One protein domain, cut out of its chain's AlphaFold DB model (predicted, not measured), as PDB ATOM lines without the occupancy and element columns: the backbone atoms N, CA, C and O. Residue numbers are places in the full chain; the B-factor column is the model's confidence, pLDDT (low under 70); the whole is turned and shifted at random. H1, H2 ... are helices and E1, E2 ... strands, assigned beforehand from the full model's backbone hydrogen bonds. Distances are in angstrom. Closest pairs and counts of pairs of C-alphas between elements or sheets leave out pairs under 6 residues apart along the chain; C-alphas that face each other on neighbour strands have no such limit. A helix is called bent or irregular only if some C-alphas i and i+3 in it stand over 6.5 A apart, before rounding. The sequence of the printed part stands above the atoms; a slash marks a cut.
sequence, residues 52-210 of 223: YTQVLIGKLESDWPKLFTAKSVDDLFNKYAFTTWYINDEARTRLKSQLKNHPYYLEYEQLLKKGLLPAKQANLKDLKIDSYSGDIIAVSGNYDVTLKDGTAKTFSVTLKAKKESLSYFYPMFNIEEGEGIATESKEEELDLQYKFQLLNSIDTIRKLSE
ATOM      1  N   TYR A  52      66.435 141.539  84.607       65.12
ATOM      2  CA  TYR A  52      66.821 141.197  85.990       65.12
ATOM      3  C   TYR A  52      65.647 140.644  86.816       65.12
ATOM      4  O   TYR A  52      65.831 139.783  87.667       65.12
ATOM      5  N   THR A  53      64.424 141.082  86.516       65.19
ATOM      6  CA  THR A  53      63.186 140.502  87.039       65.19
ATOM      7  C   THR A  53      63.084 138.991  86.797       65.19
ATOM      8  O   THR A  53      62.823 138.257  87.740       65.19
ATOM      9  N   GLN A  54      63.327 138.498  85.579       64.50
ATOM     10  CA  GLN A  54      63.299 137.061  85.261       64.50
ATOM     11  C   GLN A  54      64.396 136.283  85.983       64.50
ATOM     12  O   GLN A  54      64.151 135.175  86.445       64.50
ATOM     13  N   VAL A  55      65.570 136.884  86.166       71.06
ATOM     14  CA  VAL A  55      66.645 136.283  86.962       71.06
ATOM     15  C   VAL A  55      66.222 136.126  88.428       71.06
ATOM     16  O   VAL A  55      66.417 135.064  89.018       71.06
ATOM     17  N   LEU A  56      65.612 137.159  89.021       73.06
ATOM     18  CA  LEU A  56      65.100 137.109  90.395       73.06
ATOM     19  C   LEU A  56      63.972 136.076  90.542       73.06
ATOM     20  O   LEU A  56      63.967 135.312  91.507       73.06
ATOM     21  N   ILE A  57      63.064 136.007  89.566       74.94
ATOM     22  CA  ILE A  57      62.019 134.979  89.503       74.94
ATOM     23  C   ILE A  57      62.653 133.585  89.446       74.94
ATOM     24  O   ILE A  57      62.350 132.749  90.292       74.94
ATOM     25  N   GLY A  58      63.607 133.359  88.540       74.69
ATOM     26  CA  GLY A  58      64.291 132.073  88.402       74.69
ATOM     27  C   GLY A  58      65.013 131.646  89.683       74.69
ATOM     28  O   GLY A  58      64.998 130.465  90.037       74.69
ATOM     29  N   LYS A  59      65.587 132.591  90.440       78.19
ATOM     30  CA  LYS A  59      66.190 132.315  91.757       78.19
ATOM     31  C   LYS A  59      65.153 131.868  92.787       78.19
ATOM     32  O   LYS A  59      65.408 130.903  93.511       78.19
ATOM     33  N   LEU A  60      63.993 132.525  92.837       82.31
ATOM     34  CA  LEU A  60      62.884 132.108  93.699       82.31
ATOM     35  C   LEU A  60      62.321 130.739  93.282       82.31
ATOM     36  O   LEU A  60      62.024 129.906  94.135       82.31
ATOM     37  N   GLU A  61      62.202 130.464  91.991       83.56
ATOM     38  CA  GLU A  61      61.617 129.211  91.504       83.56
ATOM     39  C   GLU A  61      62.547 128.007  91.683       83.56
ATOM     40  O   GLU A  61      62.095 126.932  92.074       83.56
ATOM     41  N   SER A  62      63.843 128.172  91.408       79.94
ATOM     42  CA  SER A  62      64.763 127.037  91.251       79.94
ATOM     43  C   SER A  62      65.787 126.881  92.375       79.94
ATOM     44  O   SER A  62      66.145 125.752  92.725       79.94
ATOM     45  N   ASP A  63      66.261 127.980  92.967       80.69
ATOM     46  CA  ASP A  63      67.378 127.943  93.912       80.69
ATOM     47  C   ASP A  63      66.924 128.054  95.362       80.69
ATOM     48  O   ASP A  63      67.333 127.241  96.192       80.69
ATOM     49  N   TRP A  64      66.026 128.990  95.668       86.25
ATOM     50  CA  TRP A  64      65.542 129.185  97.036       86.25
ATOM     51  C   TRP A  64      64.913 127.928  97.670       86.25
ATOM     52  O   TRP A  64      65.215 127.643  98.834       86.25
ATOM     53  N   PRO A  65      64.128 127.093  96.945       89.25
ATOM     54  CA  PRO A  65      63.579 125.860  97.507       89.25
ATOM     55  C   PRO A  65      64.646 124.901  98.046       89.25
ATOM     56  O   PRO A  65      64.382 124.118  98.962       89.25
ATOM     57  N   LYS A  66      65.880 124.979  97.525       89.62
ATOM     58  CA  LYS A  66      66.991 124.127  97.962       89.62
ATOM     59  C   LYS A  66      67.346 124.374  99.428       89.62
ATOM     60  O   LYS A  66      67.785 123.425 100.080       89.62
ATOM     61  N   LEU A  67      67.095 125.565  99.984       90.06
ATOM     62  CA  LEU A  67      67.326 125.856 101.407       90.06
ATOM     63  C   LEU A  67      66.481 124.962 102.326       90.06
ATOM     64  O   LEU A  67      66.979 124.471 103.339       90.06
ATOM     65  N   PHE A  68      65.243 124.639 101.932       92.69
ATOM     66  CA  PHE A  68      64.375 123.724 102.685       92.69
ATOM     67  C   PHE A  68      64.824 122.258 102.600       92.69
ATOM     68  O   PHE A  68      64.321 121.411 103.330       92.69
ATOM     69  N   THR A  69      65.786 121.936 101.737       93.38
ATOM     70  CA  THR A  69      66.347 120.580 101.602       93.38
ATOM     71  C   THR A  69      67.668 120.410 102.355       93.38
ATOM     72  O   THR A  69      68.352 119.397 102.181       93.38
ATOM     73  N   ALA A  70      68.083 121.412 103.137       93.38
ATOM     74  CA  ALA A  70      69.315 121.353 103.913       93.38
ATOM     75  C   ALA A  70      69.297 120.186 104.914       93.38
ATOM     76  O   ALA A  70      68.276 119.912 105.548       93.38
ATOM     77  N   LYS A  71      70.436 119.497 105.048       93.69
ATOM     78  CA  LYS A  71      70.598 118.334 105.945       93.69
ATOM     79  C   LYS A  71      71.379 118.648 107.222       93.69
ATOM     80  O   LYS A  71      71.320 117.882 108.178       93.69
ATOM     81  N   SER A  72      72.123 119.748 107.235       94.50
ATOM     82  CA  SER A  72      72.922 120.218 108.367       94.50
ATOM     83  C   SER A  72      73.072 121.739 108.306       94.50
ATOM     84  O   SER A  72      72.735 122.353 107.293       94.50
ATOM     85  N   VAL A  73      73.584 122.351 109.378       92.06
ATOM     86  CA  VAL A  73      73.883 123.795 109.403       92.06
ATOM     87  C   VAL A  73      74.947 124.155 108.362       92.06
ATOM     88  O   VAL A  73      74.807 125.159 107.674       92.06
ATOM     89  N   ASP A  74      75.960 123.306 108.170       91.56
ATOM     90  CA  ASP A  74      76.980 123.528 107.139       91.56
ATOM     91  C   ASP A  74      76.408 123.388 105.721       91.56
ATOM     92  O   ASP A  74      76.726 124.191 104.847       91.56
ATOM     93  N   ASP A  75      75.525 122.410 105.483       90.88
ATOM     94  CA  ASP A  75      74.823 122.263 104.198       90.88
ATOM     95  C   ASP A  75      73.905 123.464 103.925       90.88
ATOM     96  O   ASP A  75      73.894 123.997 102.817       90.88
ATOM     97  N   LEU A  76      73.188 123.949 104.946       90.06
ATOM     98  CA  LEU A  76      72.386 125.170 104.854       90.06
ATOM     99  C   LEU A  76      73.252 126.376 104.498       90.06
ATOM    100  O   LEU A  76      72.911 127.102 103.569       90.06
ATOM    101  N   PHE A  77      74.376 126.562 105.193       88.62
ATOM    102  CA  PHE A  77      75.309 127.646 104.906       88.62
ATOM    103  C   PHE A  77      75.841 127.557 103.474       88.62
ATOM    104  O   PHE A  77      75.843 128.560 102.768       88.62
ATOM    105  N   ASN A  78      76.232 126.366 103.012       82.88
ATOM    106  CA  ASN A  78      76.712 126.154 101.644       82.88
ATOM    107  C   ASN A  78      75.641 126.495 100.604       82.88
ATOM    108  O   ASN A  78      75.925 127.199  99.635       82.88
ATOM    109  N   LYS A  79      74.407 126.024 100.804       84.25
ATOM    110  CA  LYS A  79      73.285 126.304  99.898       84.25
ATOM    111  C   LYS A  79      72.906 127.777  99.910       84.25
ATOM    112  O   LYS A  79      72.640 128.335  98.848       84.25
ATOM    113  N   TYR A  80      72.916 128.410 101.080       81.19
ATOM    114  CA  TYR A  80      72.658 129.838 101.218       81.19
ATOM    115  C   TYR A  80      73.749 130.650 100.524       81.19
ATOM    116  O   TYR A  80      73.438 131.465  99.663       81.19
ATOM    117  N   ALA A  81      75.019 130.370 100.814       73.12
ATOM    118  CA  ALA A  81      76.165 131.012 100.179       73.12
ATOM    119  C   ALA A  81      76.134 130.845  98.655       73.12
ATOM    120  O   ALA A  81      76.348 131.811  97.938       73.12
ATOM    121  N   PHE A  82      75.782 129.662  98.145       72.31
ATOM    122  CA  PHE A  82      75.624 129.439  96.708       72.31
ATOM    123  C   PHE A  82      74.454 130.238  96.114       72.31
ATOM    124  O   PHE A  82      74.621 130.933  95.116       72.31
ATOM    125  N   THR A  83      73.278 130.186  96.748       70.75
ATOM    126  CA  THR A  83      72.068 130.904  96.299       70.75
ATOM    127  C   THR A  83      72.288 132.418  96.278       70.75
ATOM    128  O   THR A  83      71.770 133.112  95.403       70.75
ATOM    129  N   THR A  84      73.096 132.910  97.219       67.12
ATOM    130  CA  THR A  84      73.420 134.328  97.428       67.12
ATOM    131  C   THR A  84      74.790 134.741  96.878       67.12
ATOM    132  O   THR A  84      75.186 135.886  97.058       67.12
ATOM    133  N   TRP A  85      75.480 133.850  96.158       62.06
ATOM    134  CA  TRP A  85      76.715 134.118  95.402       62.06
ATOM    135  C   TRP A  85      77.976 134.458  96.209       62.06
ATOM    136  O   TRP A  85      78.928 135.047  95.702       62.06
ATOM    137  N   TYR A  86      78.053 133.963  97.437       62.62
ATOM    138  CA  TYR A  86      79.256 133.984  98.266       62.62
ATOM    139  C   TYR A  86      80.135 132.777  97.959       62.62
ATOM    140  O   TYR A  86      80.101 131.763  98.658       62.62
ATOM    141  N   ILE A  87      80.884 132.867  96.862       53.78
ATOM    142  CA  ILE A  87      81.624 131.726  96.307       53.78
ATOM    143  C   ILE A  87      83.067 131.667  96.833       53.78
ATOM    144  O   ILE A  87      83.574 130.571  97.062       53.78
ATOM    145  N   ASN A  88      83.720 132.815  97.056       56.12
ATOM    146  CA  ASN A  88      85.093 132.865  97.575       56.12
ATOM    147  C   ASN A  88      85.133 132.825  99.121       56.12
ATOM    148  O   ASN A  88      84.161 133.172  99.794       56.12
ATOM    149  N   ASP A  89      86.254 132.378  99.692       64.94
ATOM    150  CA  ASP A  89      86.378 132.127 101.140       64.94
ATOM    151  C   ASP A  89      86.238 133.396 101.992       64.94
ATOM    152  O   ASP A  89      85.681 133.372 103.096       64.94
ATOM    153  N   GLU A  90      86.700 134.523 101.466       62.62
ATOM    154  CA  GLU A  90      86.664 135.808 102.150       62.62
ATOM    155  C   GLU A  90      85.232 136.345 102.268       62.62
ATOM    156  O   GLU A  90      84.750 136.647 103.366       62.62
ATOM    157  N   ALA A  91      84.492 136.347 101.159       61.12
ATOM    158  CA  ALA A  91      83.085 136.707 101.136       61.12
ATOM    159  C   ALA A  91      82.279 135.740 102.013       61.12
ATOM    160  O   ALA A  91      81.426 136.178 102.786       61.12
ATOM    161  N   ARG A  92      82.563 134.433 101.973       69.38
ATOM    162  CA  ARG A  92      81.901 133.447 102.844       69.38
ATOM    163  C   ARG A  92      82.140 133.725 104.325       69.38
ATOM    164  O   ARG A  92      81.225 133.553 105.132       69.38
ATOM    165  N   THR A  93      83.332 134.187 104.691       75.31
ATOM    166  CA  THR A  93      83.649 134.585 106.069       75.31
ATOM    167  C   THR A  93      82.828 135.806 106.493       75.31
ATOM    168  O   THR A  93      82.217 135.790 107.568       75.31
ATOM    169  N   ARG A  94      82.725 136.823 105.623       73.50
ATOM    170  CA  ARG A  94      81.851 137.993 105.840       73.50
ATOM    171  C   ARG A  94      80.380 137.595 105.972       73.50
ATOM    172  O   ARG A  94      79.727 137.987 106.938       73.50
ATOM    173  N   LEU A  95      79.884 136.747 105.072       73.50
ATOM    174  CA  LEU A  95      78.515 136.234 105.107       73.50
ATOM    175  C   LEU A  95      78.232 135.510 106.425       73.50
ATOM    176  O   LEU A  95      77.221 135.763 107.070       73.50
ATOM    177  N   LYS A  96      79.138 134.634 106.868       80.31
ATOM    178  CA  LYS A  96      78.968 133.887 108.121       80.31
ATOM    179  C   LYS A  96      78.856 134.809 109.338       80.31
ATOM    180  O   LYS A  96      78.131 134.486 110.273       80.31
ATOM    181  N   SER A  97      79.557 135.944 109.330       78.38
ATOM    182  CA  SER A  97      79.412 137.003 110.337       78.38
ATOM    183  C   SER A  97      78.014 137.636 110.293       78.38
ATOM    184  O   SER A  97      77.329 137.665 111.317       78.38
ATOM    185  N   GLN A  98      77.559 138.051 109.108       74.44
ATOM    186  CA  GLN A  98      76.263 138.711 108.905       74.44
ATOM    187  C   GLN A  98      75.072 137.802 109.247       74.44
ATOM    188  O   GLN A  98      74.089 138.238 109.846       74.44
ATOM    189  N   LEU A  99      75.176 136.510 108.931       77.56
ATOM    190  CA  LEU A  99      74.112 135.535 109.163       77.56
ATOM    191  C   LEU A  99      73.835 135.249 110.642       77.56
ATOM    192  O   LEU A  99      72.743 134.778 110.961       77.56
ATOM    193  N   LYS A 100      74.765 135.570 111.554       76.56
ATOM    194  CA  LYS A 100      74.577 135.354 113.001       76.56
ATOM    195  C   LYS A 100      73.338 136.051 113.555       76.56
ATOM    196  O   LYS A 100      72.758 135.549 114.511       76.56
ATOM    197  N   ASN A 101      72.943 137.170 112.950       75.69
ATOM    198  CA  ASN A 101      71.804 137.975 113.380       75.69
ATOM    199  C   ASN A 101      70.670 137.992 112.341       75.69
ATOM    200  O   ASN A 101      69.711 138.738 112.503       75.69
ATOM    201  N   HIS A 102      70.760 137.193 111.270       75.88
ATOM    202  CA  HIS A 102      69.794 137.248 110.175       75.88
ATOM    203  C   HIS A 102      68.541 136.424 110.516       75.88
ATOM    204  O   HIS A 102      68.612 135.189 110.522       75.88
ATOM    205  N   PRO A 103      67.374 137.055 110.754       73.38
ATOM    206  CA  PRO A 103      66.216 136.396 111.364       73.38
ATOM    207  C   PRO A 103      65.721 135.199 110.547       73.38
ATOM    208  O   PRO A 103      65.508 134.122 111.101       73.38
ATOM    209  N   TYR A 104      65.644 135.338 109.220       77.00
ATOM    210  CA  TYR A 104      65.228 134.237 108.350       77.00
ATOM    211  C   TYR A 104      66.214 133.070 108.378       77.00
ATOM    212  O   TYR A 104      65.800 131.921 108.456       77.00
ATOM    213  N   TYR A 105      67.520 133.345 108.366       83.50
ATOM    214  CA  TYR A 105      68.538 132.294 108.343       83.50
ATOM    215  C   TYR A 105      68.556 131.532 109.672       83.50
ATOM    216  O   TYR A 105      68.608 130.302 109.691       83.50
ATOM    217  N   LEU A 106      68.411 132.263 110.780       86.31
ATOM    218  CA  LEU A 106      68.250 131.683 112.108       86.31
ATOM    219  C   LEU A 106      66.994 130.812 112.209       86.31
ATOM    220  O   LEU A 106      67.035 129.785 112.886       86.31
ATOM    221  N   GLU A 107      65.902 131.159 111.522       87.75
ATOM    222  CA  GLU A 107      64.724 130.291 111.459       87.75
ATOM    223  C   GLU A 107      65.048 128.944 110.787       87.75
ATOM    224  O   GLU A 107      64.727 127.892 111.349       87.75
ATOM    225  N   TYR A 108      65.749 128.941 109.646       90.12
ATOM    226  CA  TYR A 108      66.198 127.697 108.999       90.12
ATOM    227  C   TYR A 108      67.115 126.871 109.913       90.12
ATOM    228  O   TYR A 108      66.930 125.656 110.044       90.12
ATOM    229  N   GLU A 109      68.071 127.511 110.594       92.62
ATOM    230  CA  GLU A 109      68.929 126.823 111.564       92.62
ATOM    231  C   GLU A 109      68.133 126.204 112.716       92.62
ATOM    232  O   GLU A 109      68.430 125.086 113.144       92.62
ATOM    233  N   GLN A 110      67.133 126.911 113.244       93.69
ATOM    234  CA  GLN A 110      66.285 126.390 114.315       93.69
ATOM    235  C   GLN A 110      65.487 125.172 113.850       93.69
ATOM    236  O   GLN A 110      65.368 124.202 114.602       93.69
ATOM    237  N   LEU A 111      64.969 125.185 112.621       93.88
ATOM    238  CA  LEU A 111      64.278 124.028 112.053       93.88
ATOM    239  C   LEU A 111      65.217 122.827 111.875       93.88
ATOM    240  O   LEU A 111      64.811 121.701 112.166       93.88
ATOM    241  N   LEU A 112      66.476 123.050 111.483       94.00
ATOM    242  CA  LEU A 112      67.503 121.998 111.446       94.00
ATOM    243  C   LEU A 112      67.815 121.443 112.834       94.00
ATOM    244  O   LEU A 112      67.815 120.227 113.016       94.00
ATOM    245  N   LYS A 113      68.024 122.315 113.827       93.94
ATOM    246  CA  LYS A 113      68.296 121.917 115.222       93.94
ATOM    247  C   LYS A 113      67.138 121.114 115.825       93.94
ATOM    248  O   LYS A 113      67.371 120.245 116.657       93.94
ATOM    249  N   LYS A 114      65.904 121.365 115.373       95.06
ATOM    250  CA  LYS A 114      64.694 120.608 115.742       95.06
ATOM    251  C   LYS A 114      64.459 119.349 114.892       95.06
ATOM    252  O   LYS A 114      63.484 118.644 115.129       95.06
ATOM    253  N   GLY A 115      65.302 119.064 113.899       94.62
ATOM    254  CA  GLY A 115      65.146 117.906 113.010       94.62
ATOM    255  C   GLY A 115      63.953 117.994 112.048       94.62
ATOM    256  O   GLY A 115      63.492 116.964 111.556       94.62
ATOM    257  N   LEU A 116      63.448 119.204 111.787       95.62
ATOM    258  CA  LEU A 116      62.274 119.465 110.943       95.62
ATOM    259  C   LEU A 116      62.621 119.685 109.465       95.62
ATOM    260  O   LEU A 116      61.736 119.603 108.610       95.62
ATOM    261  N   LEU A 117      63.901 119.929 109.171       95.31
ATOM    262  CA  LEU A 117      64.472 119.902 107.825       95.31
ATOM    263  C   LEU A 117      65.293 118.610 107.616       95.31
ATOM    264  O   LEU A 117      65.815 118.060 108.591       95.31
ATOM    265  N   PRO A 118      65.409 118.092 106.377       96.56
ATOM    266  CA  PRO A 118      64.828 118.615 105.138       96.56
ATOM    267  C   PRO A 118      63.295 118.504 105.112       96.56
ATOM    268  O   PRO A 118      62.723 117.526 105.598       96.56
ATOM    269  N   ALA A 119      62.640 119.524 104.562       95.38
ATOM    270  CA  ALA A 119      61.197 119.559 104.374       95.38
ATOM    271  C   ALA A 119      60.750 118.481 103.374       95.38
ATOM    272  O   ALA A 119      61.501 118.098 102.476       95.38
ATOM    273  N   LYS A 120      59.507 118.010 103.511       95.38
ATOM    274  CA  LYS A 120      58.882 117.074 102.562       95.38
ATOM    275  C   LYS A 120      58.551 117.756 101.241       95.38
ATOM    276  O   LYS A 120      58.681 117.145 100.187       95.38
ATOM    277  N   GLN A 121      58.105 119.007 101.314       94.31
ATOM    278  CA  GLN A 121      57.695 119.783 100.153       94.31
ATOM    279  C   GLN A 121      57.871 121.275 100.431       94.31
ATOM    280  O   GLN A 121      57.658 121.722 101.556       94.31
ATOM    281  N   ALA A 122      58.233 122.032  99.400       92.81
ATOM    282  CA  ALA A 122      58.236 123.487  99.401       92.81
ATOM    283  C   ALA A 122      57.712 123.952  98.040       92.81
ATOM    284  O   ALA A 122      58.336 123.664  97.019       92.81
ATOM    285  N   ASN A 123      56.566 124.629  98.024       91.38
ATOM    286  CA  ASN A 123      55.967 125.142  96.793       91.38
ATOM    287  C   ASN A 123      55.938 126.660  96.840       91.38
ATOM    288  O   ASN A 123      55.419 127.235  97.795       91.38
ATOM    289  N   LEU A 124      56.454 127.290  95.791       89.56
ATOM    290  CA  LEU A 124      56.318 128.722  95.590       89.56
ATOM    291  C   LEU A 124      54.870 129.071  95.215       89.56
ATOM    292  O   LEU A 124      54.250 128.402  94.388       89.56
ATOM    293  N   LYS A 125      54.356 130.137  95.817       89.69
ATOM    294  CA  LYS A 125      53.060 130.764  95.579       89.69
ATOM    295  C   LYS A 125      53.200 132.278  95.581       89.69
ATOM    296  O   LYS A 125      54.180 132.824  96.084       89.69
ATOM    297  N   ASP A 126      52.191 132.941  95.025       84.00
ATOM    298  CA  ASP A 126      52.031 134.397  95.069       84.00
ATOM    299  C   ASP A 126      53.279 135.162  94.613       84.00
ATOM    300  O   ASP A 126      53.646 136.190  95.187       84.00
ATOM    301  N   LEU A 127      53.950 134.637  93.581       80.62
ATOM    302  CA  LEU A 127      55.071 135.316  92.952       80.62
ATOM    303  C   LEU A 127      54.582 136.662  92.408       80.62
ATOM    304  O   LEU A 127      53.656 136.719  91.595       80.62
ATOM    305  N   LYS A 128      55.218 137.744  92.843       76.44
ATOM    306  CA  LYS A 128      54.858 139.103  92.443       76.44
ATOM    307  C   LYS A 128      56.081 139.984  92.278       76.44
ATOM    308  O   LYS A 128      57.107 139.797  92.927       76.44
ATOM    309  N   ILE A 129      55.941 140.978  91.413       73.31
ATOM    310  CA  ILE A 129      56.927 142.037  91.225       73.31
ATOM    311  C   ILE A 129      56.445 143.224  92.059       73.31
ATOM    312  O   ILE A 129      55.422 143.824  91.737       73.31
ATOM    313  N   ASP A 130      57.132 143.523  93.161       59.78
ATOM    314  CA  ASP A 130      56.644 144.485  94.160       59.78
ATOM    315  C   ASP A 130      56.919 145.939  93.793       59.78
ATOM    316  O   ASP A 130      56.144 146.825  94.150       59.78
ATOM    317  N   SER A 131      58.029 146.214  93.107       58.91
ATOM    318  CA  SER A 131      58.372 147.587  92.743       58.91
ATOM    319  C   SER A 131      59.352 147.677  91.582       58.91
ATOM    320  O   SER A 131      60.335 146.934  91.531       58.91
ATOM    321  N   TYR A 132      59.124 148.696  90.754       53.81
ATOM    322  CA  TYR A 132      60.118 149.354  89.910       53.81
ATOM    323  C   TYR A 132      60.268 150.786  90.432       53.81
ATOM    324  O   TYR A 132      59.570 151.690  89.979       53.81
ATOM    325  N   SER A 133      61.099 150.984  91.453       42.09
ATOM    326  CA  SER A 133      61.344 152.319  92.012       42.09
ATOM    327  C   SER A 133      62.771 152.737  91.687       42.09
ATOM    328  O   SER A 133      63.727 152.133  92.177       42.09
ATOM    329  N   GLY A 134      62.914 153.736  90.813       56.38
ATOM    330  CA  GLY A 134      64.215 154.161  90.293       56.38
ATOM    331  C   GLY A 134      64.959 153.008  89.612       56.38
ATOM    332  O   GLY A 134      64.437 152.387  88.687       56.38
ATOM    333  N   ASP A 135      66.164 152.707  90.103       60.09
ATOM    334  CA  ASP A 135      67.028 151.649  89.571       60.09
ATOM    335  C   ASP A 135      66.825 150.278  90.239       60.09
ATOM    336  O   ASP A 135      67.533 149.341  89.880       60.09
ATOM    337  N   ILE A 136      65.918 150.129  91.215       64.19
ATOM    338  CA  ILE A 136      65.756 148.886  91.992       64.19
ATOM    339  C   ILE A 136      64.528 148.097  91.522       64.19
ATOM    340  O   ILE A 136      63.417 148.623  91.427       64.19
ATOM    341  N   ILE A 137      64.740 146.803  91.289       67.12
ATOM    342  CA  ILE A 137      63.726 145.799  90.965       67.12
ATOM    343  C   ILE A 137      63.570 144.885  92.178       67.12
ATOM    344  O   ILE A 137      64.567 144.368  92.681       67.12
ATOM    345  N   ALA A 138      62.334 144.661  92.624       73.56
ATOM    346  CA  ALA A 138      62.014 143.746  93.717       73.56
ATOM    347  C   ALA A 138      61.007 142.680  93.266       73.56
ATOM    348  O   ALA A 138      59.985 143.008  92.660       73.56
ATOM    349  N   VAL A 139      61.286 141.418  93.583       73.38
ATOM    350  CA  VAL A 139      60.407 140.272  93.317       73.38
ATOM    351  C   VAL A 139      60.231 139.493  94.609       73.38
ATOM    352  O   VAL A 139      61.219 139.160  95.260       73.38
ATOM    353  N   SER A 140      58.993 139.173  94.964       80.44
ATOM    354  CA  SER A 140      58.682 138.361  96.137       80.44
ATOM    355  C   SER A 140      57.910 137.111  95.784       80.44
ATOM    356  O   SER A 140      57.228 137.057  94.765       80.44
ATOM    357  N   GLY A 141      57.963 136.138  96.684       82.88
ATOM    358  CA  GLY A 141      57.081 134.986  96.676       82.88
ATOM    359  C   GLY A 141      56.917 134.394  98.071       82.88
ATOM    360  O   GLY A 141      57.730 134.622  98.971       82.88
ATOM    361  N   ASN A 142      55.841 133.638  98.240       86.69
ATOM    362  CA  ASN A 142      55.536 132.891  99.449       86.69
ATOM    363  C   ASN A 142      55.819 131.410  99.208       86.69
ATOM    364  O   ASN A 142      55.429 130.866  98.184       86.69
ATOM    365  N   TYR A 143      56.456 130.726 100.151       89.12
ATOM    366  CA  TYR A 143      56.627 129.280 100.096       89.12
ATOM    367  C   TYR A 143      55.707 128.616 101.097       89.12
ATOM    368  O   TYR A 143      55.869 128.828 102.296       89.12
ATOM    369  N   ASP A 144      54.824 127.754 100.609       92.75
ATOM    370  CA  ASP A 144      54.123 126.792 101.449       92.75
ATOM    371  C   ASP A 144      55.024 125.570 101.634       92.75
ATOM    372  O   ASP A 144      55.319 124.834 100.684       92.75
ATOM    373  N   VAL A 145      55.483 125.366 102.866       93.81
ATOM    374  CA  VAL A 145      56.471 124.351 103.228       93.81
ATOM    375  C   VAL A 145      55.843 123.335 104.162       93.81
ATOM    376  O   VAL A 145      55.376 123.671 105.248       93.81
ATOM    377  N   THR A 146      55.877 122.069 103.760       97.06
ATOM    378  CA  THR A 146      55.516 120.941 104.625       97.06
ATOM    379  C   THR A 146      56.786 120.377 105.242       97.06
ATOM    380  O   THR A 146      57.617 119.783 104.548       97.06
ATOM    381  N   LEU A 147      56.950 120.570 106.547       96.69
ATOM    382  CA  LEU A 147      58.103 120.107 107.311       96.69
ATOM    383  C   LEU A 147      58.113 118.578 107.455       96.69
ATOM    384  O   LEU A 147      57.152 117.875 107.121       96.69
ATOM    385  N   LYS A 148      59.227 118.035 107.952       94.81
ATOM    386  CA  LYS A 148      59.425 116.585 108.088       94.81
ATOM    387  C   LYS A 148      58.380 115.909 108.986       94.81
ATOM    388  O   LYS A 148      57.961 114.787 108.699       94.81
ATOM    389  N   ASP A 149      57.921 116.597 110.023       95.81
ATOM    390  CA  ASP A 149      56.860 116.146 110.934       95.81
ATOM    391  C   ASP A 149      55.445 116.248 110.328       95.81
ATOM    392  O   ASP A 149      54.503 115.691 110.879       95.81
ATOM    393  N   GLY A 150      55.294 116.882 109.159       94.06
ATOM    394  CA  GLY A 150      54.005 117.141 108.513       94.06
ATOM    395  C   GLY A 150      53.406 118.515 108.826       94.06
ATOM    396  O   GLY A 150      52.370 118.849 108.258       94.06
ATOM    397  N   THR A 151      54.053 119.324 109.668       95.44
ATOM    398  CA  THR A 151      53.607 120.688 109.971       95.44
ATOM    399  C   THR A 151      53.748 121.585 108.740       95.44
ATOM    400  O   THR A 151      54.788 121.583 108.077       95.44
ATOM    401  N   ALA A 152      52.720 122.382 108.447       95.00
ATOM    402  CA  ALA A 152      52.762 123.395 107.397       95.00
ATOM    403  C   ALA A 152      53.287 124.731 107.946       95.00
ATOM    404  O   ALA A 152      52.872 125.184 109.013       95.00
ATOM    405  N   LYS A 153      54.190 125.370 107.202       91.69
ATOM    406  CA  LYS A 153      54.688 126.726 107.453       91.69
ATOM    407  C   LYS A 153      54.710 127.527 106.160       91.69
ATOM    408  O   LYS A 153      54.977 126.965 105.102       91.69
ATOM    409  N   THR A 154      54.529 128.838 106.272       87.94
ATOM    410  CA  THR A 154      54.677 129.763 105.148       87.94
ATOM    411  C   THR A 154      55.909 130.637 105.344       87.94
ATOM    412  O   THR A 154      56.122 131.165 106.434       87.94
ATOM    413  N   PHE A 155      56.713 130.790 104.292       85.12
ATOM    414  CA  PHE A 155      57.884 131.669 104.269       85.12
ATOM    415  C   PHE A 155      57.712 132.734 103.197       85.12
ATOM    416  O   PHE A 155      57.604 132.397 102.024       85.12
ATOM    417  N   SER A 156      57.738 134.007 103.577       83.06
ATOM    418  CA  SER A 156      57.747 135.114 102.616       83.06
ATOM    419  C   SER A 156      59.177 135.544 102.324       83.06
ATOM    420  O   SER A 156      59.963 135.771 103.245       83.06
ATOM    421  N   VAL A 157      59.506 135.647 101.042       82.56
ATOM    422  CA  VAL A 157      60.858 135.935 100.564       82.56
ATOM    423  C   VAL A 157      60.786 137.039  99.527       82.56
ATOM    424  O   VAL A 157      59.977 136.964  98.607       82.56
ATOM    425  N   THR A 158      61.665 138.029  99.652       79.56
ATOM    426  CA  THR A 158      61.807 139.133  98.701       79.56
ATOM    427  C   THR A 158      63.247 139.208  98.224       79.56
ATOM    428  O   THR A 158      64.163 139.314  99.036       79.56
ATOM    429  N   LEU A 159      63.449 139.193  96.907       75.50
ATOM    430  CA  LEU A 159      64.741 139.419  96.268       75.50
ATOM    431  C   LEU A 159      64.759 140.794  95.601       75.50
ATOM    432  O   LEU A 159      63.770 141.204  94.991       75.50
ATOM    433  N   LYS A 160      65.888 141.499  95.694       72.00
ATOM    434  CA  LYS A 160      66.083 142.824  95.096       72.00
ATOM    435  C   LYS A 160      67.340 142.842  94.225       72.00
ATOM    436  O   LYS A 160      68.315 142.179  94.554       72.00
ATOM    437  N   ALA A 161      67.306 143.608  93.137       63.66
ATOM    438  CA  ALA A 161      68.451 143.872  92.263       63.66
ATOM    439  C   ALA A 161      68.455 145.331  91.787       63.66
ATOM    440  O   ALA A 161      67.389 145.940  91.683       63.66
ATOM    441  N   LYS A 162      69.629 145.883  91.450       60.34
ATOM    442  CA  LYS A 162      69.761 147.194  90.791       60.34
ATOM    443  C   LYS A 162      70.036 147.016  89.293       60.34
ATOM    444  O   LYS A 162      70.813 146.150  88.904       60.34
ATOM    445  N   LYS A 163      69.408 147.847  88.459       52.03
ATOM    446  CA  LYS A 163      69.330 147.748  86.987       52.03
ATOM    447  C   LYS A 163      70.682 147.696  86.253       52.03
ATOM    448  O   LYS A 163      70.718 147.211  85.129       52.03
ATOM    449  N   GLU A 164      71.763 148.183  86.860       46.25
ATOM    450  CA  GLU A 164      73.092 148.298  86.225       46.25
ATOM    451  C   GLU A 164      74.237 147.748  87.092       46.25
ATOM    452  O   GLU A 164      75.404 147.870  86.734       46.25
ATOM    453  N   SER A 165      73.929 147.151  88.246       40.75
ATOM    454  CA  SER A 165      74.947 146.654  89.174       40.75
ATOM    455  C   SER A 165      74.463 145.366  89.835       40.75
ATOM    456  O   SER A 165      73.464 145.322  90.558       40.75
ATOM    457  N   LEU A 166      75.216 144.296  89.571       42.69
ATOM    458  CA  LEU A 166      75.088 143.017  90.266       42.69
ATOM    459  C   LEU A 166      75.702 143.074  91.667       42.69
ATOM    460  O   LEU A 166      75.405 142.211  92.483       42.69
ATOM    461  N   SER A 167      76.489 144.102  91.993       35.97
ATOM    462  CA  SER A 167      76.877 144.401  93.376       35.97
ATOM    463  C   SER A 167      75.639 144.645  94.257       35.97
ATOM    464  O   SER A 167      75.664 144.336  95.440       35.97
ATOM    465  N   TYR A 168      74.501 145.044  93.672       38.00
ATOM    466  CA  TYR A 168      73.195 145.087  94.338       38.00
ATOM    467  C   TYR A 168      72.344 143.814  94.149       38.00
ATOM    468  O   TYR A 168      71.138 143.850  94.358       38.00
ATOM    469  N   PHE A 169      72.934 142.670  93.791       41.53
ATOM    470  CA  PHE A 169      72.399 141.392  94.284       41.53
ATOM    471  C   PHE A 169      72.640 141.256  95.798       41.53
ATOM    472  O   PHE A 169      72.126 140.321  96.415       41.53
ATOM    473  N   TYR A 170      73.401 142.185  96.405       34.19
ATOM    474  CA  TYR A 170      73.651 142.197  97.836       34.19
ATOM    475  C   TYR A 170      73.924 143.586  98.426       34.19
ATOM    476  O   TYR A 170      74.958 144.206  98.177       34.19
ATOM    477  N   PRO A 171      73.025 144.046  99.305       31.69
ATOM    478  CA  PRO A 171      73.486 144.298 100.677       31.69
ATOM    479  C   PRO A 171      72.808 143.438 101.751       31.69
ATOM    480  O   PRO A 171      73.257 143.380 102.892       31.69
ATOM    481  N   MET A 172      71.682 142.808 101.421       43.06
ATOM    482  CA  MET A 172      70.765 142.231 102.397       43.06
ATOM    483  C   MET A 172      69.783 141.298 101.684       43.06
ATOM    484  O   MET A 172      68.975 141.786 100.900       43.06
ATOM    485  N   PHE A 173      69.729 140.003 102.003       46.06
ATOM    486  CA  PHE A 173      68.476 139.258 101.760       46.06
ATOM    487  C   PHE A 173      67.400 139.577 102.833       46.06
ATOM    488  O   PHE A 173      66.283 139.086 102.725       46.06
ATOM    489  N   ASN A 174      67.733 140.419 103.834       46.44
ATOM    490  CA  ASN A 174      66.964 141.485 104.522       46.44
ATOM    491  C   ASN A 174      67.651 141.782 105.881       46.44
ATOM    492  O   ASN A 174      67.514 140.986 106.804       46.44
ATOM    493  N   ILE A 175      68.370 142.902 106.041       37.47
ATOM    494  CA  ILE A 175      68.943 143.334 107.337       37.47
ATOM    495  C   ILE A 175      68.758 144.842 107.607       37.47
ATOM    496  O   ILE A 175      69.658 145.397 108.183       37.47
ATOM    497  N   GLU A 176      67.698 145.533 107.167       33.84
ATOM    498  CA  GLU A 176      67.428 146.999 107.334       33.84
ATOM    499  C   GLU A 176      68.560 148.071 107.125       33.84
ATOM    500  O   GLU A 176      68.231 149.202 106.791       33.84
ATOM    501  N   GLU A 177      69.861 147.756 107.175       33.38
ATOM    502  CA  GLU A 177      71.041 148.633 107.217       33.38
ATOM    503  C   GLU A 177      72.297 148.017 106.548       33.38
ATOM    504  O   GLU A 177      73.420 148.456 106.770       33.38
ATOM    505  N   GLY A 178      72.179 146.967 105.736       30.84
ATOM    506  CA  GLY A 178      73.320 146.453 104.972       30.84
ATOM    507  C   GLY A 178      73.843 147.470 103.953       30.84
ATOM    508  O   GLY A 178      73.175 147.801 102.972       30.84
ATOM    509  N   GLU A 179      75.063 147.947 104.164       32.00
ATOM    510  CA  GLU A 179      75.924 148.441 103.096       32.00
ATOM    511  C   GLU A 179      76.298 147.259 102.186       32.00
ATOM    512  O   GLU A 179      76.386 146.114 102.642       32.00
ATOM    513  N   GLY A 180      76.430 147.509 100.877       38.31
ATOM    514  CA  GLY A 180      76.746 146.468  99.892       38.31
ATOM    515  C   GLY A 180      78.007 145.686 100.262       38.31
ATOM    516  O   GLY A 180      78.799 146.127 101.094       38.31
ATOM    517  N   ILE A 181      78.233 144.527  99.633       36.25
ATOM    518  CA  ILE A 181      79.569 143.918  99.697       36.25
ATOM    519  C   ILE A 181      80.529 144.973  99.152       36.25
ATOM    520  O   ILE A 181      80.486 145.287  97.964       36.25
ATOM    521  N   ALA A 182      81.359 145.546 100.021       39.59
ATOM    522  CA  ALA A 182      82.491 146.328  99.578       39.59
ATOM    523  C   ALA A 182      83.375 145.360  98.791       39.59
ATOM    524  O   ALA A 182      84.040 144.503  99.372       39.59
ATOM    525  N   THR A 183      83.290 145.420  97.466       41.44
ATOM    526  CA  THR A 183      84.280 144.795  96.600       41.44
ATOM    527  C   THR A 183      85.573 145.549  96.834       41.44
ATOM    528  O   THR A 183      85.589 146.782  96.754       41.44
ATOM    529  N   GLU A 184      86.650 144.833  97.127       47.91
ATOM    530  CA  GLU A 184      87.935 145.474  97.417       47.91
ATOM    531  C   GLU A 184      88.493 146.182  96.172       47.91
ATOM    532  O   GLU A 184      89.347 147.068  96.262       47.91
ATOM    533  N   SER A 185      87.985 145.813  94.990       52.16
ATOM    534  CA  SER A 185      88.337 146.420  93.716       52.16
ATOM    535  C   SER A 185      87.256 146.227  92.646       52.16
ATOM    536  O   SER A 185      86.448 145.301  92.696       52.16
ATOM    537  N   LYS A 186      87.318 147.060  91.601       50.91
ATOM    538  CA  LYS A 186      86.518 146.922  90.371       50.91
ATOM    539  C   LYS A 186      86.728 145.565  89.672       50.91
ATOM    540  O   LYS A 186      85.862 145.096  88.948       50.91
ATOM    541  N   GLU A 187      87.881 144.931  89.862       52.00
ATOM    542  CA  GLU A 187      88.212 143.635  89.262       52.00
ATOM    543  C   GLU A 187      87.418 142.486  89.896       52.00
ATOM    544  O   GLU A 187      86.896 141.632  89.181       52.00
ATOM    545  N   GLU A 188      87.262 142.508  91.223       48.91
ATOM    546  CA  GLU A 188      86.443 141.535  91.955       48.91
ATOM    547  C   GLU A 188      84.966 141.634  91.542       48.91
ATOM    548  O   GLU A 188      84.298 140.619  91.339       48.91
ATOM    549  N   GLU A 189      84.473 142.859  91.336       50.38
ATOM    550  CA  GLU A 189      83.117 143.105  90.838       50.38
ATOM    551  C   GLU A 189      82.892 142.482  89.447       50.38
ATOM    552  O   GLU A 189      81.892 141.795  89.215       50.38
ATOM    553  N   LEU A 190      83.854 142.664  88.535       50.03
ATOM    554  CA  LEU A 190      83.793 142.119  87.177       50.03
ATOM    555  C   LEU A 190      83.888 140.582  87.159       50.03
ATOM    556  O   LEU A 190      83.186 139.928  86.388       50.03
ATOM    557  N   ASP A 191      84.714 139.977  88.014       53.59
ATOM    558  CA  ASP A 191      84.830 138.514  88.108       53.59
ATOM    559  C   ASP A 191      83.533 137.859  88.618       53.59
ATOM    560  O   ASP A 191      83.071 136.853  88.062       53.59
ATOM    561  N   LEU A 192      82.892 138.460  89.625       49.66
ATOM    562  CA  LEU A 192      81.599 137.996  90.133       49.66
ATOM    563  C   LEU A 192      80.503 138.100  89.064       49.66
ATOM    564  O   LEU A 192      79.746 137.144  88.863       49.66
ATOM    565  N   GLN A 193      80.456 139.215  88.328       53.03
ATOM    566  CA  GLN A 193      79.536 139.399  87.200       53.03
ATOM    567  C   GLN A 193      79.758 138.355  86.099       53.03
ATOM    568  O   GLN A 193      78.798 137.768  85.591       53.03
ATOM    569  N   TYR A 194      81.018 138.087  85.755       56.12
ATOM    570  CA  TYR A 194      81.385 137.102  84.745       56.12
ATOM    571  C   TYR A 194      80.911 135.685  85.114       56.12
ATOM    572  O   TYR A 194      80.198 135.037  84.340       56.12
ATOM    573  N   LYS A 195      81.251 135.214  86.322       52.16
ATOM    574  CA  LYS A 195      80.844 133.888  86.826       52.16
ATOM    575  C   LYS A 195      79.323 133.738  86.866       52.16
ATOM    576  O   LYS A 195      78.798 132.663  86.565       52.16
ATOM    577  N   PHE A 196      78.621 134.823  87.189       51.12
ATOM    578  CA  PHE A 196      77.164 134.872  87.205       51.12
ATOM    579  C   PHE A 196      76.539 134.665  85.834       51.12
ATOM    580  O   PHE A 196      75.663 133.811  85.665       51.12
ATOM    581  N   GLN A 197      76.988 135.433  84.846       53.91
ATOM    582  CA  GLN A 197      76.472 135.319  83.488       53.91
ATOM    583  C   GLN A 197      76.778 133.935  82.901       53.91
ATOM    584  O   GLN A 197      75.898 133.337  82.288       53.91
ATOM    585  N   LEU A 198      77.965 133.377  83.164       55.94
ATOM    586  CA  LEU A 198      78.364 132.064  82.655       55.94
ATOM    587  C   LEU A 198      77.455 130.929  83.164       55.94
ATOM    588  O   LEU A 198      76.948 130.138  82.368       55.94
ATOM    589  N   LEU A 199      77.194 130.867  84.472       48.72
ATOM    590  CA  LEU A 199      76.379 129.806  85.083       48.72
ATOM    591  C   LEU A 199      74.918 129.813  84.609       48.72
ATOM    592  O   LEU A 199      74.309 128.754  84.487       48.72
ATOM    593  N   ASN A 200      74.379 130.990  84.289       48.91
ATOM    594  CA  ASN A 200      73.010 131.141  83.790       48.91
ATOM    595  C   ASN A 200      72.909 131.015  82.258       48.91
ATOM    596  O   ASN A 200      71.846 131.223  81.682       48.91
ATOM    597  N   SER A 201      74.012 130.693  81.576       51.41
ATOM    598  CA  SER A 201      74.114 130.734  80.114       51.41
ATOM    599  C   SER A 201      74.264 129.351  79.465       51.41
ATOM    600  O   SER A 201      74.656 129.274  78.308       51.41
ATOM    601  N   ILE A 202      73.928 128.245  80.146       49.16
ATOM    602  CA  ILE A 202      74.136 126.877  79.613       49.16
ATOM    603  C   ILE A 202      73.486 126.665  78.229       49.16
ATOM    604  O   ILE A 202      74.132 126.128  77.329       49.16
ATOM    605  N   ASP A 203      72.268 127.167  78.001       49.12
ATOM    606  CA  ASP A 203      71.619 127.121  76.675       49.12
ATOM    607  C   ASP A 203      72.148 128.177  75.687       49.12
ATOM    608  O   ASP A 203      72.037 128.043  74.466       49.12
ATOM    609  N   THR A 204      72.779 129.218  76.216       53.16
ATOM    610  CA  THR A 204      73.363 130.352  75.495       53.16
ATOM    611  C   THR A 204      74.769 130.032  74.968       53.16
ATOM    612  O   THR A 204      75.125 130.493  73.884       53.16
ATOM    613  N   ILE A 205      75.533 129.165  75.649       52.66
ATOM    614  CA  ILE A 205      76.864 128.690  75.223       52.66
ATOM    615  C   ILE A 205      76.803 128.022  73.843       52.66
ATOM    616  O   ILE A 205      77.726 128.162  73.044       52.66
ATOM    617  N   ARG A 206      75.679 127.376  73.505       49.34
ATOM    618  CA  ARG A 206      75.449 126.742  72.192       49.34
ATOM    619  C   ARG A 206      75.372 127.731  71.021       49.34
ATOM    620  O   ARG A 206      75.417 127.302  69.873       49.34
ATOM    621  N   LYS A 207      75.215 129.031  71.295       58.34
ATOM    622  CA  LYS A 207      75.114 130.105  70.289       58.34
ATOM    623  C   LYS A 207      76.434 130.854  70.080       58.34
ATOM    624  O   LYS A 207      76.484 131.774  69.267       58.34
ATOM    625  N   LEU A 208      77.475 130.500  70.833       57.97
ATOM    626  CA  LEU A 208      78.792 131.122  70.755       57.97
ATOM    627  C   LEU A 208      79.643 130.480  69.661       57.97
ATOM    628  O   LEU A 208      79.527 129.285  69.390       57.97
ATOM    629  N   SER A 209      80.532 131.273  69.059       67.44
ATOM    630  CA  SER A 209      81.580 130.707  68.214       67.44
ATOM    631  C   SER A 209      82.578 129.925  69.063       67.44
ATOM    632  O   SER A 209      82.783 130.215  70.243       67.44
ATOM    633  N   GLU A 210      83.242 128.956  68.443       59.28
ATOM    634  CA  GLU A 210      84.290 128.159  69.075       59.28
ATOM    635  C   GLU A 210      85.316 129.060  69.785       59.28
ATOM    636  O   GLU A 210      85.510 128.960  70.991       59.28
TER     637      GLU A 210
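What this domain is: This is residues 52 to 210 of the 223 residues of an uncharacterized protein of Paenibacillus riograndensis (UniProt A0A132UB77). A twisted sheet of three long strands has the kinked helix H1 slantwise over one face; H2 packs on the side of H1 away from the sheet, with H3 and H4 on H2. H6 lies at one side, and residues 201 to 210 stick out as a tail. The 159 printed residues run H1 H2 H3 H4 E1 E2 E3 H5 H6, mixed in class, with an antiparallel sheet in the order E1 E2 E3. The whole is compact, radius of gyration of the C-alphas 16.4 A, spanning 49 by 37 by 32 A.

Where its parts are: E1, residues 121 to 133, spans 33.7 A from C-alpha 121 at (57.695, 119.783, 100.153). E2 is residues 136 to 146, 32.3 A, and E3 residues 152 to 162, 33.6 A. H1, residues 52 to 69, spans 25.9 A from (66.821, 141.197, 85.990), with a kink of 30 degrees near residue 59; it is only just irregular, C-alphas 61 and 64 being 6.8 A apart. H2 is residues 73 to 83, H3 89 to 99, H4 103 to 113 and H5 166 to 169. H6, residues 186 to 199, spans 20.6 A and ends at (76.379, 129.806, 85.083).

How they stand to each other: The strands form a meander, each the antiparallel neighbour of the one before; N 125 and O 142 are 2.7 A apart, N 143 and O 155 2.8 A. H1 is on the sheet, over E2 and E3, at a height of 6.4 A, making two layers. With residues 59 to 67 alone it touches H2, a helical hairpin, closest C-alphas Asp 63 and Thr 83, 6.0 A. H2, the hub, touches H4, closest C-alphas Val 73 and Glu 109, 6.2 A, and only just touches H3, with 3 pairs of C-alphas within 8 A, the closest Ala 81 and Arg 92, 6.8 A. H5 only grazes the sheet and is close to but not clearly touching H6, C-alphas Leu 166 and Gln 193 at 6.5 A. Every O i to N i+4 pair is within hydrogen-bond range in H2, H3, H4 and H6, and 8 of 14 in H1; H5 is too short for one.

The domain as a whole: The C-alphas farthest apart, Thr 151 and Glu 210, are 51.7 A apart. The printed part has no cut, and the link H5 to H6 is long. Mean pLDDT of the printed part is 70.4; residues 52 to 54, 84 to 92, 130 to 137 and 161 to 210 are under 70.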